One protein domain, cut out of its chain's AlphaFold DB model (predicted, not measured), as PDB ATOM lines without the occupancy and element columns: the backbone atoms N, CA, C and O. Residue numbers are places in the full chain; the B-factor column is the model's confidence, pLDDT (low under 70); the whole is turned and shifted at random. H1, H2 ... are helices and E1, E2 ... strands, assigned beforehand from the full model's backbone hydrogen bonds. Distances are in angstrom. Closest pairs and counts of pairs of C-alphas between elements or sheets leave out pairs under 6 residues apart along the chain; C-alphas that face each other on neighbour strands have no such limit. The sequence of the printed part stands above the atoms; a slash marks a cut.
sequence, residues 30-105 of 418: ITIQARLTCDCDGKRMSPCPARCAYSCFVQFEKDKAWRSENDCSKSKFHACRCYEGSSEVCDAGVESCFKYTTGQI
ATOM      1  N   ILE A  30      59.393 -19.946 -45.562       47.88
ATOM      2  CA  ILE A  30      58.228 -20.684 -45.092       47.88
ATOM      3  C   ILE A  30      56.997 -19.859 -45.430       47.88
ATOM      4  O   ILE A  30      56.888 -18.680 -45.088       47.88
ATOM      5  N   THR A  31      56.062 -20.479 -46.137       43.53
ATOM      6  CA  THR A  31      54.737 -19.901 -46.335       43.53
ATOM      7  C   THR A  31      53.972 -20.099 -45.034       43.53
ATOM      8  O   THR A  31      53.532 -21.209 -44.740       43.53
ATOM      9  N   ILE A  32      53.844 -19.045 -44.229       51.06
ATOM     10  CA  ILE A  32      53.052 -19.113 -43.002       51.06
ATOM     11  C   ILE A  32      51.603 -18.823 -43.387       51.06
ATOM     12  O   ILE A  32      51.260 -17.729 -43.845       51.06
ATOM     13  N   GLN A  33      50.754 -19.829 -43.208       59.56
ATOM     14  CA  GLN A  33      49.309 -19.684 -43.278       59.56
ATOM     15  C   GLN A  33      48.837 -19.151 -41.921       59.56
ATOM     16  O   GLN A  33      48.745 -19.898 -40.950       59.56
ATOM     17  N   ALA A  34      48.595 -17.844 -41.830       58.59
ATOM     18  CA  ALA A  34      48.180 -17.206 -40.586       58.59
ATOM     19  C   ALA A  34      46.861 -16.463 -40.763       58.59
ATOM     20  O   ALA A  34      46.545 -15.899 -41.814       58.59
ATOM     21  N   ARG A  35      46.092 -16.434 -39.681       69.25
ATOM     22  CA  ARG A  35      44.876 -15.645 -39.590       69.25
ATOM     23  C   ARG A  35      45.178 -14.375 -38.812       69.25
ATOM     24  O   ARG A  35      45.400 -14.415 -37.608       69.25
ATOM     25  N   LEU A  36      45.229 -13.241 -39.505       66.12
ATOM     26  CA  LEU A  36      45.607 -11.967 -38.883       66.12
ATOM     27  C   LEU A  36      44.526 -11.447 -37.929       66.12
ATOM     28  O   LEU A  36      44.848 -10.885 -36.889       66.12
ATOM     29  N   THR A  37      43.251 -11.671 -38.252       76.62
ATOM     30  CA  THR A  37      42.115 -11.187 -37.460       76.62
ATOM     31  C   THR A  37      41.046 -12.264 -37.345       76.62
ATOM     32  O   THR A  37      40.724 -12.938 -38.327       76.62
ATOM     33  N   CYS A  38      40.504 -12.433 -36.143       81.81
ATOM     34  CA  CYS A  38      39.429 -13.379 -35.870       81.81
ATOM     35  C   CYS A  38      38.559 -12.910 -34.701       81.81
ATOM     36  O   CYS A  38      39.017 -12.128 -33.864       81.81
ATOM     37  N   ASP A  39      37.325 -13.404 -34.638       84.31
ATOM     38  CA  ASP A  39      36.477 -13.250 -33.455       84.31
ATOM     39  C   ASP A  39      36.673 -14.478 -32.559       84.31
ATOM     40  O   ASP A  39      36.533 -15.609 -33.016       84.31
ATOM     41  N   CYS A  40      37.070 -14.265 -31.309       80.69
ATOM     42  CA  CYS A  40      37.408 -15.300 -30.335       80.69
ATOM     43  C   CYS A  40      36.758 -14.929 -29.002       80.69
ATOM     44  O   CYS A  40      36.926 -13.805 -28.524       80.69
ATOM     45  N   ASP A  41      35.979 -15.842 -28.424       81.12
ATOM     46  CA  ASP A  41      35.240 -15.629 -27.173       81.12
ATOM     47  C   ASP A  41      34.358 -14.357 -27.204       81.12
ATOM     48  O   ASP A  41      34.262 -13.610 -26.229       81.12
ATOM     49  N   GLY A  42      33.742 -14.074 -28.360       78.81
ATOM     50  CA  GLY A  42      32.873 -12.908 -28.572       78.81
ATOM     51  C   GLY A  42      33.604 -11.568 -28.720       78.81
ATOM     52  O   GLY A  42      32.968 -10.517 -28.641       78.81
ATOM     53  N   LYS A  43      34.930 -11.574 -28.910       82.31
ATOM     54  CA  LYS A  43      35.744 -10.366 -29.110       82.31
ATOM     55  C   LYS A  43      36.610 -10.470 -30.355       82.31
ATOM     56  O   LYS A  43      37.193 -11.516 -30.630       82.31
ATOM     57  N   ARG A  44      36.789  -9.346 -31.050       83.38
ATOM     58  CA  ARG A  44      37.726  -9.248 -32.172       83.38
ATOM     59  C   ARG A  44      39.167  -9.186 -31.678       83.38
ATOM     60  O   ARG A  44      39.499  -8.344 -30.844       83.38
ATOM     61  N   MET A  45      40.026 -10.045 -32.217       71.44
ATOM     62  CA  MET A  45      41.435 -10.155 -31.832       71.44
ATOM     63  C   MET A  45      42.365 -10.089 -33.048       71.44
ATOM     64  O   MET A  45      42.063 -10.634 -34.110       71.44
ATOM     65  N   SER A  46      43.513  -9.427 -32.871       71.88
ATOM     66  CA  SER A  46      44.622  -9.358 -33.829       71.88
ATOM     67  C   SER A  46      45.946  -9.209 -33.058       71.88
ATOM     68  O   SER A  46      46.073  -8.235 -32.312       71.88
ATOM     69  N   PRO A  47      46.931 -10.117 -33.209       68.12
ATOM     70  CA  PRO A  47      46.897 -11.325 -34.041       68.12
ATOM     71  C   PRO A  47      45.899 -12.369 -33.510       68.12
ATOM     72  O   PRO A  47      45.611 -12.404 -32.312       68.12
ATOM     73  N   CYS A  48      45.359 -13.221 -34.388       71.38
ATOM     74  CA  CYS A  48      44.429 -14.268 -33.963       71.38
ATOM     75  C   CYS A  48      45.144 -15.320 -33.088       71.38
ATOM     76  O   CYS A  48      46.146 -15.892 -33.528       71.38
ATOM     77  N   PRO A  49      44.648 -15.629 -31.877       72.06
ATOM     78  CA  PRO A  49      45.198 -16.704 -31.058       72.06
ATOM     79  C   PRO A  49      45.046 -18.069 -31.742       72.06
ATOM     80  O   PRO A  49      43.996 -18.354 -32.315       72.06
ATOM     81  N   ALA A  50      46.031 -18.960 -31.590       71.50
ATOM     82  CA  ALA A  50      46.005 -20.297 -32.203       71.50
ATOM     83  C   ALA A  50      44.727 -21.097 -31.875       71.50
ATOM     84  O   ALA A  50      44.177 -21.775 -32.738       71.50
ATOM     85  N   ARG A  51      44.200 -20.949 -30.652       77.56
ATOM     86  CA  ARG A  51      42.959 -21.608 -30.202       77.56
ATOM     87  C   ARG A  51      41.687 -21.165 -30.937       77.56
ATOM     88  O   ARG A  51      40.687 -21.858 -30.851       77.56
ATOM     89  N   CYS A  52      41.726 -20.029 -31.629       77.25
ATOM     90  CA  CYS A  52      40.613 -19.460 -32.391       77.25
ATOM     91  C   CYS A  52      40.972 -19.290 -33.873       77.25
ATOM     92  O   CYS A  52      40.294 -18.576 -34.608       77.25
ATOM     93  N   ALA A  53      42.034 -19.959 -34.341       77.00
ATOM     94  CA  ALA A  53      42.487 -19.871 -35.726       77.00
ATOM     95  C   ALA A  53      41.406 -20.302 -36.732       77.00
ATOM     96  O   ALA A  53      41.396 -19.808 -37.856       77.00
ATOM     97  N   TYR A  54      40.462 -21.148 -36.313       82.25
ATOM     98  CA  TYR A  54      39.338 -21.627 -37.119       82.25
ATOM     99  C   TYR A  54      37.990 -21.021 -36.724       82.25
ATOM    100  O   TYR A  54      36.957 -21.534 -37.144       82.25
ATOM    101  N   SER A  55      37.972 -19.927 -35.958       86.44
ATOM    102  CA  SER A  55      36.720 -19.264 -35.597       86.44
ATOM    103  C   SER A  55      35.959 -18.766 -36.829       86.44
ATOM    104  O   SER A  55      36.505 -18.709 -37.928       86.44
ATOM    105  N   CYS A  56      34.685 -18.430 -36.734       86.00
ATOM    106  CA  CYS A  56      33.977 -17.825 -37.858       86.00
ATOM    107  C   CYS A  56      32.784 -17.016 -37.379       86.00
ATOM    108  O   CYS A  56      32.315 -17.177 -36.256       86.00
ATOM    109  N   PHE A  57      32.295 -16.136 -38.241       88.00
ATOM    110  CA  PHE A  57      31.083 -15.378 -38.003       88.00
ATOM    111  C   PHE A  57      29.998 -15.935 -38.912       88.00
ATOM    112  O   PHE A  57      30.093 -15.812 -40.133       88.00
ATOM    113  N   VAL A  58      29.003 -16.599 -38.337       86.06
ATOM    114  CA  VAL A  58      27.983 -17.338 -39.091       86.06
ATOM    115  C   VAL A  58      26.602 -16.802 -38.812       86.06
ATOM    116  O   VAL A  58      26.296 -16.359 -37.703       86.06
ATOM    117  N   GLN A  59      25.764 -16.856 -39.839       86.25
ATOM    118  CA  GLN A  59      24.357 -16.534 -39.716       86.25
ATOM    119  C   GLN A  59      23.563 -17.803 -39.421       86.25
ATOM    120  O   GLN A  59      23.614 -18.774 -40.177       86.25
ATOM    121  N   PHE A  60      22.797 -17.794 -38.336       79.88
ATOM    122  CA  PHE A  60      21.937 -18.917 -37.988       79.88
ATOM    123  C   PHE A  60      20.643 -18.866 -38.807       79.88
ATOM    124  O   PHE A  60      19.949 -17.851 -38.843       79.88
ATOM    125  N   GLU A  61      20.285 -19.977 -39.456       74.50
ATOM    126  CA  GLU A  61      19.124 -20.038 -40.362       74.50
ATOM    127  C   GLU A  61      17.786 -19.749 -39.664       74.50
ATOM    128  O   GLU A  61      16.849 -19.262 -40.294       74.50
ATOM    129  N   LYS A  62      17.691 -20.027 -38.356       76.81
ATOM    130  CA  LYS A  62      16.439 -19.928 -37.590       76.81
ATOM    131  C   LYS A  62      16.033 -18.493 -37.252       76.81
ATOM    132  O   LYS A  62      14.848 -18.185 -37.289       76.81
ATOM    133  N   ASP A  63      16.987 -17.635 -36.901       82.38
ATOM    134  CA  ASP A  63      16.740 -16.255 -36.454       82.38
ATOM    135  C   ASP A  63      17.405 -15.205 -37.359       82.38
ATOM    136  O   ASP A  63      17.236 -14.006 -37.140       82.38
ATOM    137  N   LYS A  64      18.143 -15.646 -38.387       81.31
ATOM    138  CA  LYS A  64      18.976 -14.805 -39.259       81.31
ATOM    139  C   LYS A  64      19.982 -13.947 -38.477       81.31
ATOM    140  O   LYS A  64      20.513 -12.983 -39.035       81.31
ATOM    141  N   ALA A  65      20.264 -14.280 -37.218       84.25
ATOM    142  CA  ALA A  65      21.212 -13.551 -36.395       84.25
ATOM    143  C   ALA A  65      22.633 -14.023 -36.700       84.25
ATOM    144  O   ALA A  65      22.879 -15.214 -36.905       84.25
ATOM    145  N   TRP A  66      23.572 -13.082 -36.707       85.31
ATOM    146  CA  TRP A  66      24.985 -13.397 -36.850       85.31
ATOM    147  C   TRP A  66      25.638 -13.566 -35.485       85.31
ATOM    148  O   TRP A  66      25.397 -12.763 -34.583       85.31
ATOM    149  N   ARG A  67      26.462 -14.604 -35.328       86.50
ATOM    150  CA  ARG A  67      27.223 -14.844 -34.096       86.50
ATOM    151  C   ARG A  67      28.609 -15.384 -34.425       86.50
ATOM    152  O   ARG A  67      28.813 -16.005 -35.468       86.50
ATOM    153  N   SER A  68      29.553 -15.133 -33.523       86.19
ATOM    154  CA  SER A  68      30.904 -15.681 -33.599       86.19
ATOM    155  C   SER A  68      30.960 -17.070 -32.971       86.19
ATOM    156  O   SER A  68      30.507 -17.244 -31.841       86.19
ATOM    157  N   GLU A  69      31.588 -18.010 -33.659       83.75
ATOM    158  CA  GLU A  69      31.901 -19.353 -33.178       83.75
ATOM    159  C   GLU A  69      33.414 -19.536 -33.111       83.75
ATOM    160  O   GLU A  69      34.121 -19.103 -34.016       83.75
ATOM    161  N   ASN A  70      33.920 -20.182 -32.059       79.94
ATOM    162  CA  ASN A  70      35.365 -20.287 -31.806       79.94
ATOM    163  C   ASN A  70      36.084 -21.307 -32.709       79.94
ATOM    164  O   ASN A  70      37.289 -21.183 -32.928       79.94
ATOM    165  N   ASP A  71      35.357 -22.287 -33.254       80.94
ATOM    166  CA  ASP A  71      35.882 -23.289 -34.185       80.94
ATOM    167  C   ASP A  71      34.790 -23.742 -35.163       80.94
ATOM    168  O   ASP A  71      33.806 -24.376 -34.786       80.94
ATOM    169  N   CYS A  72      34.988 -23.429 -36.439       78.75
ATOM    170  CA  CYS A  72      34.087 -23.773 -37.530       78.75
ATOM    171  C   CYS A  72      34.701 -24.781 -38.509       78.75
ATOM    172  O   CYS A  72      34.146 -25.008 -39.583       78.75
ATOM    173  N   SER A  73      35.826 -25.409 -38.151       75.25
ATOM    174  CA  SER A  73      36.553 -26.355 -39.014       75.25
ATOM    175  C   SER A  73      35.724 -27.574 -39.441       75.25
ATOM    176  O   SER A  73      36.009 -28.190 -40.465       75.25
ATOM    177  N   LYS A  74      34.685 -27.927 -38.675       65.75
ATOM    178  CA  LYS A  74      33.894 -29.157 -38.862       65.75
ATOM    179  C   LYS A  74      32.476 -28.932 -39.386       65.75
ATOM    180  O   LYS A  74      31.755 -29.906 -39.595       65.75
ATOM    181  N   SER A  75      32.070 -27.685 -39.608       65.50
ATOM    182  CA  SER A  75      30.678 -27.337 -39.898       65.50
ATOM    183  C   SER A  75      30.552 -26.640 -41.249       65.50
ATOM    184  O   SER A  75      31.250 -25.669 -41.528       65.50
ATOM    185  N   LYS A  76      29.637 -27.125 -42.096       63.97
ATOM    186  CA  LYS A  76      29.266 -26.455 -43.350       63.97
ATOM    187  C   LYS A  76      28.144 -25.466 -43.057       63.97
ATOM    188  O   LYS A  76      27.020 -25.883 -42.792       63.97
ATOM    189  N   PHE A  77      28.452 -24.177 -43.083       66.94
ATOM    190  CA  PHE A  77      27.471 -23.114 -42.880       66.94
ATOM    191  C   PHE A  77      27.141 -22.448 -44.218       66.94
ATOM    192  O   PHE A  77      28.046 -22.100 -44.967       66.94
ATOM    193  N   HIS A  78      25.851 -22.255 -44.507       65.75
ATOM    194  CA  HIS A  78      25.379 -21.658 -45.763       65.75
ATOM    195  C   HIS A  78      25.623 -20.141 -45.876       65.75
ATOM    196  O   HIS A  78      25.500 -19.589 -46.965       65.75
ATOM    197  N   ALA A  79      25.958 -19.469 -44.769       81.19
ATOM    198  CA  ALA A  79      26.319 -18.053 -44.732       81.19
ATOM    199  C   ALA A  79      27.398 -17.822 -43.661       81.19
ATOM    200  O   ALA A  79      27.103 -17.733 -42.465       81.19
ATOM    201  N   CYS A  80      28.656 -17.756 -44.101       84.12
ATOM    202  CA  CYS A  80      29.835 -17.691 -43.236       84.12
ATOM    203  C   CYS A  80      30.748 -16.529 -43.634       84.12
ATOM    204  O   CYS A  80      31.055 -16.343 -44.808       84.12
ATOM    205  N   ARG A  81      31.251 -15.774 -42.658       86.94
ATOM    206  CA  ARG A  81      32.302 -14.764 -42.841       86.94
ATOM    207  C   ARG A  81      33.479 -15.038 -41.918       86.94
ATOM    208  O   ARG A  81      33.324 -15.584 -40.827       86.94
ATOM    209  N   CYS A  82      34.661 -14.595 -42.330       84.38
ATOM    210  CA  CYS A  82      35.876 -14.783 -41.540       84.38
ATOM    211  C   CYS A  82      35.839 -14.038 -40.195       84.38
ATOM    212  O   CYS A  82      36.405 -14.490 -39.212       84.38
ATOM    213  N   TYR A  83      35.184 -12.893 -40.117       84.62
ATOM    214  CA  TYR A  83      34.928 -12.166 -38.873       84.62
ATOM    215  C   TYR A  83      33.807 -11.164 -39.147       84.62
ATOM    216  O   TYR A  83      33.429 -10.936 -40.305       84.62
ATOM    217  N   GLU A  84      33.268 -10.558 -38.100       83.31
ATOM    218  CA  GLU A  84      32.199  -9.576 -38.222       83.31
ATOM    219  C   GLU A  84      32.606  -8.393 -39.131       83.31
ATOM    220  O   GLU A  84      33.578  -7.677 -38.889       83.31
ATOM    221  N   GLY A  85      31.866  -8.178 -40.222       79.31
ATOM    222  CA  GLY A  85      32.160  -7.119 -41.200       79.31
ATOM    223  C   GLY A  85      33.218  -7.464 -42.257       79.31
ATOM    224  O   GLY A  85      33.489  -6.627 -43.115       79.31
ATOM    225  N   SER A  86      33.771  -8.683 -42.259       81.31
ATOM    226  CA  SER A  86      34.640  -9.160 -43.344       81.31
ATOM    227  C   SER A  86      33.893  -9.190 -44.688       81.31
ATOM    228  O   SER A  86      32.721  -9.587 -44.743       81.31
ATOM    229  N   SER A  87      34.580  -8.792 -45.765       78.94
ATOM    230  CA  SER A  87      34.154  -9.010 -47.155       78.94
ATOM    231  C   SER A  87      34.532 -10.402 -47.676       78.94
ATOM    232  O   SER A  87      33.971 -10.851 -48.672       78.94
ATOM    233  N   GLU A  88      35.463 -11.086 -47.006       79.19
ATOM    234  CA  GLU A  88      35.880 -12.455 -47.316       79.19
ATOM    235  C   GLU A  88      34.862 -13.444 -46.715       79.19
ATOM    236  O   GLU A  88      34.597 -13.428 -45.502       79.19
ATOM    237  N   VAL A  89      34.276 -14.268 -47.589       80.31
ATOM    238  CA  VAL A  89      33.209 -15.231 -47.285       80.31
ATOM    239  C   VAL A  89      33.806 -16.645 -47.195       80.31
ATOM    240  O   VAL A  89      34.663 -17.012 -48.002       80.31
ATOM    241  N   CYS A  90      33.375 -17.440 -46.211       74.75
ATOM    242  CA  CYS A  90      33.868 -18.805 -45.952       74.75
ATOM    243  C   CYS A  90      32.919 -19.913 -46.429       74.75
ATOM    244  O   CYS A  90      32.857 -20.982 -45.825       74.75
ATOM    245  N   ASP A  91      32.196 -19.688 -47.530       68.00
ATOM    246  CA  ASP A  91      31.177 -20.623 -48.041       68.00
ATOM    247  C   ASP A  91      31.747 -22.000 -48.439       68.00
ATOM    248  O   ASP A  91      31.045 -23.008 -48.388       68.00
ATOM    249  N   ALA A  92      33.035 -22.066 -48.796       64.50
ATOM    250  CA  ALA A  92      33.753 -23.312 -49.088       64.50
ATOM    251  C   ALA A  92      34.508 -23.898 -47.871       64.50
ATOM    252  O   ALA A  92      35.140 -24.944 -47.995       64.50
ATOM    253  N   GLY A  93      34.437 -23.246 -46.704       68.69
ATOM    254  CA  GLY A  93      35.173 -23.596 -45.486       68.69
ATOM    255  C   GLY A  93      36.039 -22.447 -44.957       68.69
ATOM    256  O   GLY A  93      36.322 -21.479 -45.658       68.69
ATOM    257  N   VAL A  94      36.486 -22.558 -43.699       72.62
ATOM    258  CA  VAL A  94      37.298 -21.526 -43.011       72.62
ATOM    259  C   VAL A  94      38.699 -21.376 -43.623       72.62
ATOM    260  O   VAL A  94      39.390 -20.397 -43.362       72.62
ATOM    261  N   GLU A  95      39.123 -22.312 -44.474       71.88
ATOM    262  CA  GLU A  95      40.417 -22.269 -45.161       71.88
ATOM    263  C   GLU A  95      40.588 -21.020 -46.042       71.88
ATOM    264  O   GLU A  95      41.685 -20.464 -46.095       71.88
ATOM    265  N   SER A  96      39.505 -20.502 -46.642       71.75
ATOM    266  CA  SER A  96      39.542 -19.260 -47.434       71.75
ATOM    267  C   SER A  96      39.816 -18.003 -46.598       71.75
ATOM    268  O   SER A  96      40.164 -16.965 -47.154       71.75
ATOM    269  N   CYS A  97      39.691 -18.092 -45.270       74.31
ATOM    270  CA  CYS A  97      39.941 -16.996 -44.333       74.31
ATOM    271  C   CYS A  97      41.406 -16.863 -43.908       74.31
ATOM    272  O   CYS A  97      41.749 -15.953 -43.145       74.31
ATOM    273  N   PHE A  98      42.271 -17.781 -44.336       70.75
ATOM    274  CA  PHE A  98      43.689 -17.702 -44.031       70.75
ATOM    275  C   PHE A  98      44.412 -16.861 -45.076       70.75
ATOM    276  O   PHE A  98      44.239 -17.040 -46.280       70.75
ATOM    277  N   LYS A  99      45.281 -15.963 -44.607       65.06
ATOM    278  CA  LYS A  99      46.168 -15.206 -45.485       65.06
ATOM    279  C   LYS A  99      47.516 -15.905 -45.528       65.06
ATOM    280  O   LYS A  99      48.174 -16.094 -44.505       65.06
ATOM    281  N   TYR A 100      47.922 -16.287 -46.731       57.75
ATOM    282  CA  TYR A 100      49.254 -16.812 -46.986       57.75
ATOM    283  C   TYR A 100      50.212 -15.634 -47.075       57.75
ATOM    284  O   TYR A 100      50.160 -14.857 -48.027       57.75
ATOM    285  N   THR A 101      51.072 -15.479 -46.075       47.38
ATOM    286  CA  THR A 101      52.164 -14.508 -46.154       47.38
ATOM    287  C   THR A 101      53.447 -15.290 -46.359       47.38
ATOM    288  O   THR A 101      53.801 -16.151 -45.551       47.38
ATOM    289  N   THR A 102      54.143 -15.030 -47.465       43.31
ATOM    290  CA  THR A 102      55.504 -15.534 -47.646       43.31
ATOM    291  C   THR A 102      56.393 -14.759 -46.683       43.31
ATOM    292  O   THR A 102      56.718 -13.599 -46.921       43.31
ATOM    293  N   GLY A 103      56.713 -15.376 -45.549       49.78
ATOM    294  CA  GLY A 103      57.606 -14.806 -44.554       49.78
ATOM    295  C   GLY A 103      59.035 -15.263 -44.808       49.78
ATOM    296  O   GLY A 103      59.285 -16.431 -45.110       49.78
ATOM    297  N   GLN A 104      59.985 -14.346 -44.666       45.66
ATOM    298  CA  GLN A 104      61.349 -14.725 -44.322       45.66
ATOM    299  C   GLN A 104      61.374 -14.878 -42.805       45.66
ATOM    300  O   GLN A 104      61.149 -13.904 -42.089       45.66
ATOM    301  N   ILE A 105      61.589 -16.097 -42.315       42.53
ATOM    302  CA  ILE A 105      62.007 -16.255 -40.927       42.53
ATOM    303  C   ILE A 105      63.475 -15.841 -40.910       42.53
ATOM    304  O   ILE A 105      64.303 -16.463 -41.575       42.53
TER     305      ILE A 105
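What this domain is: This is residues 30 to 105 of the 418 residues of an uncharacterized protein of Lygus hesperus (UniProt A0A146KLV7). With little regular structure, three two-stranded ribbons string out lengthwise: E1 with E6 at one end, hairpin E4 and E5 toward the other, hairpin E2 and E3 and short H1 between, while residues 70 to 93 form a long looped stretch whose residues 80 to 81 pair antiparallel with residues 57 to 58 of E4. The printed part has 76 residues, 29 in named elements, mostly strand, in the order E1 E2 E3 E4 E5 H1 E6; each sheet is antiparallel. It is compact, radius of gyration of the C-alphas 12.4 A, spanning 46 by 24 by 22 A.

Where its parts are: E1, residues 30 to 34, begins at C-alpha 30 (58.228, -20.684, -45.092); E6, residues 99 to 104, 15.2 A long, ends at C-alpha 104 (61.349, -14.725, -44.322). E2 is residues 38 to 40, E3 43 to 45, E4 56 to 59, E5 66 to 69, H1 94 to 97.

How they stand to each other: Within hydrogen-bond range are N 32 and O 101 of E1 and E6, 3.2 A; N 69 and O 56 of E4 and E5, 2.8 A; N 40 and O 43 of E2 and E3, 2.8 A. The closest C-alphas of E2 and E5, Asp 39 and Ser 68, are 6.1 A apart. H1 is too short for an O i to N i+4 pair; its one O i to N i+3 pair is within range.

The domain as a whole: The farthest C-alphas, Lys 62 and Ile 105, are 45.8 A apart. The printed part has no cut; link E5 to H1 is long. Residues 30 to 36 and 99 to 105 are among those with pLDDT under 70.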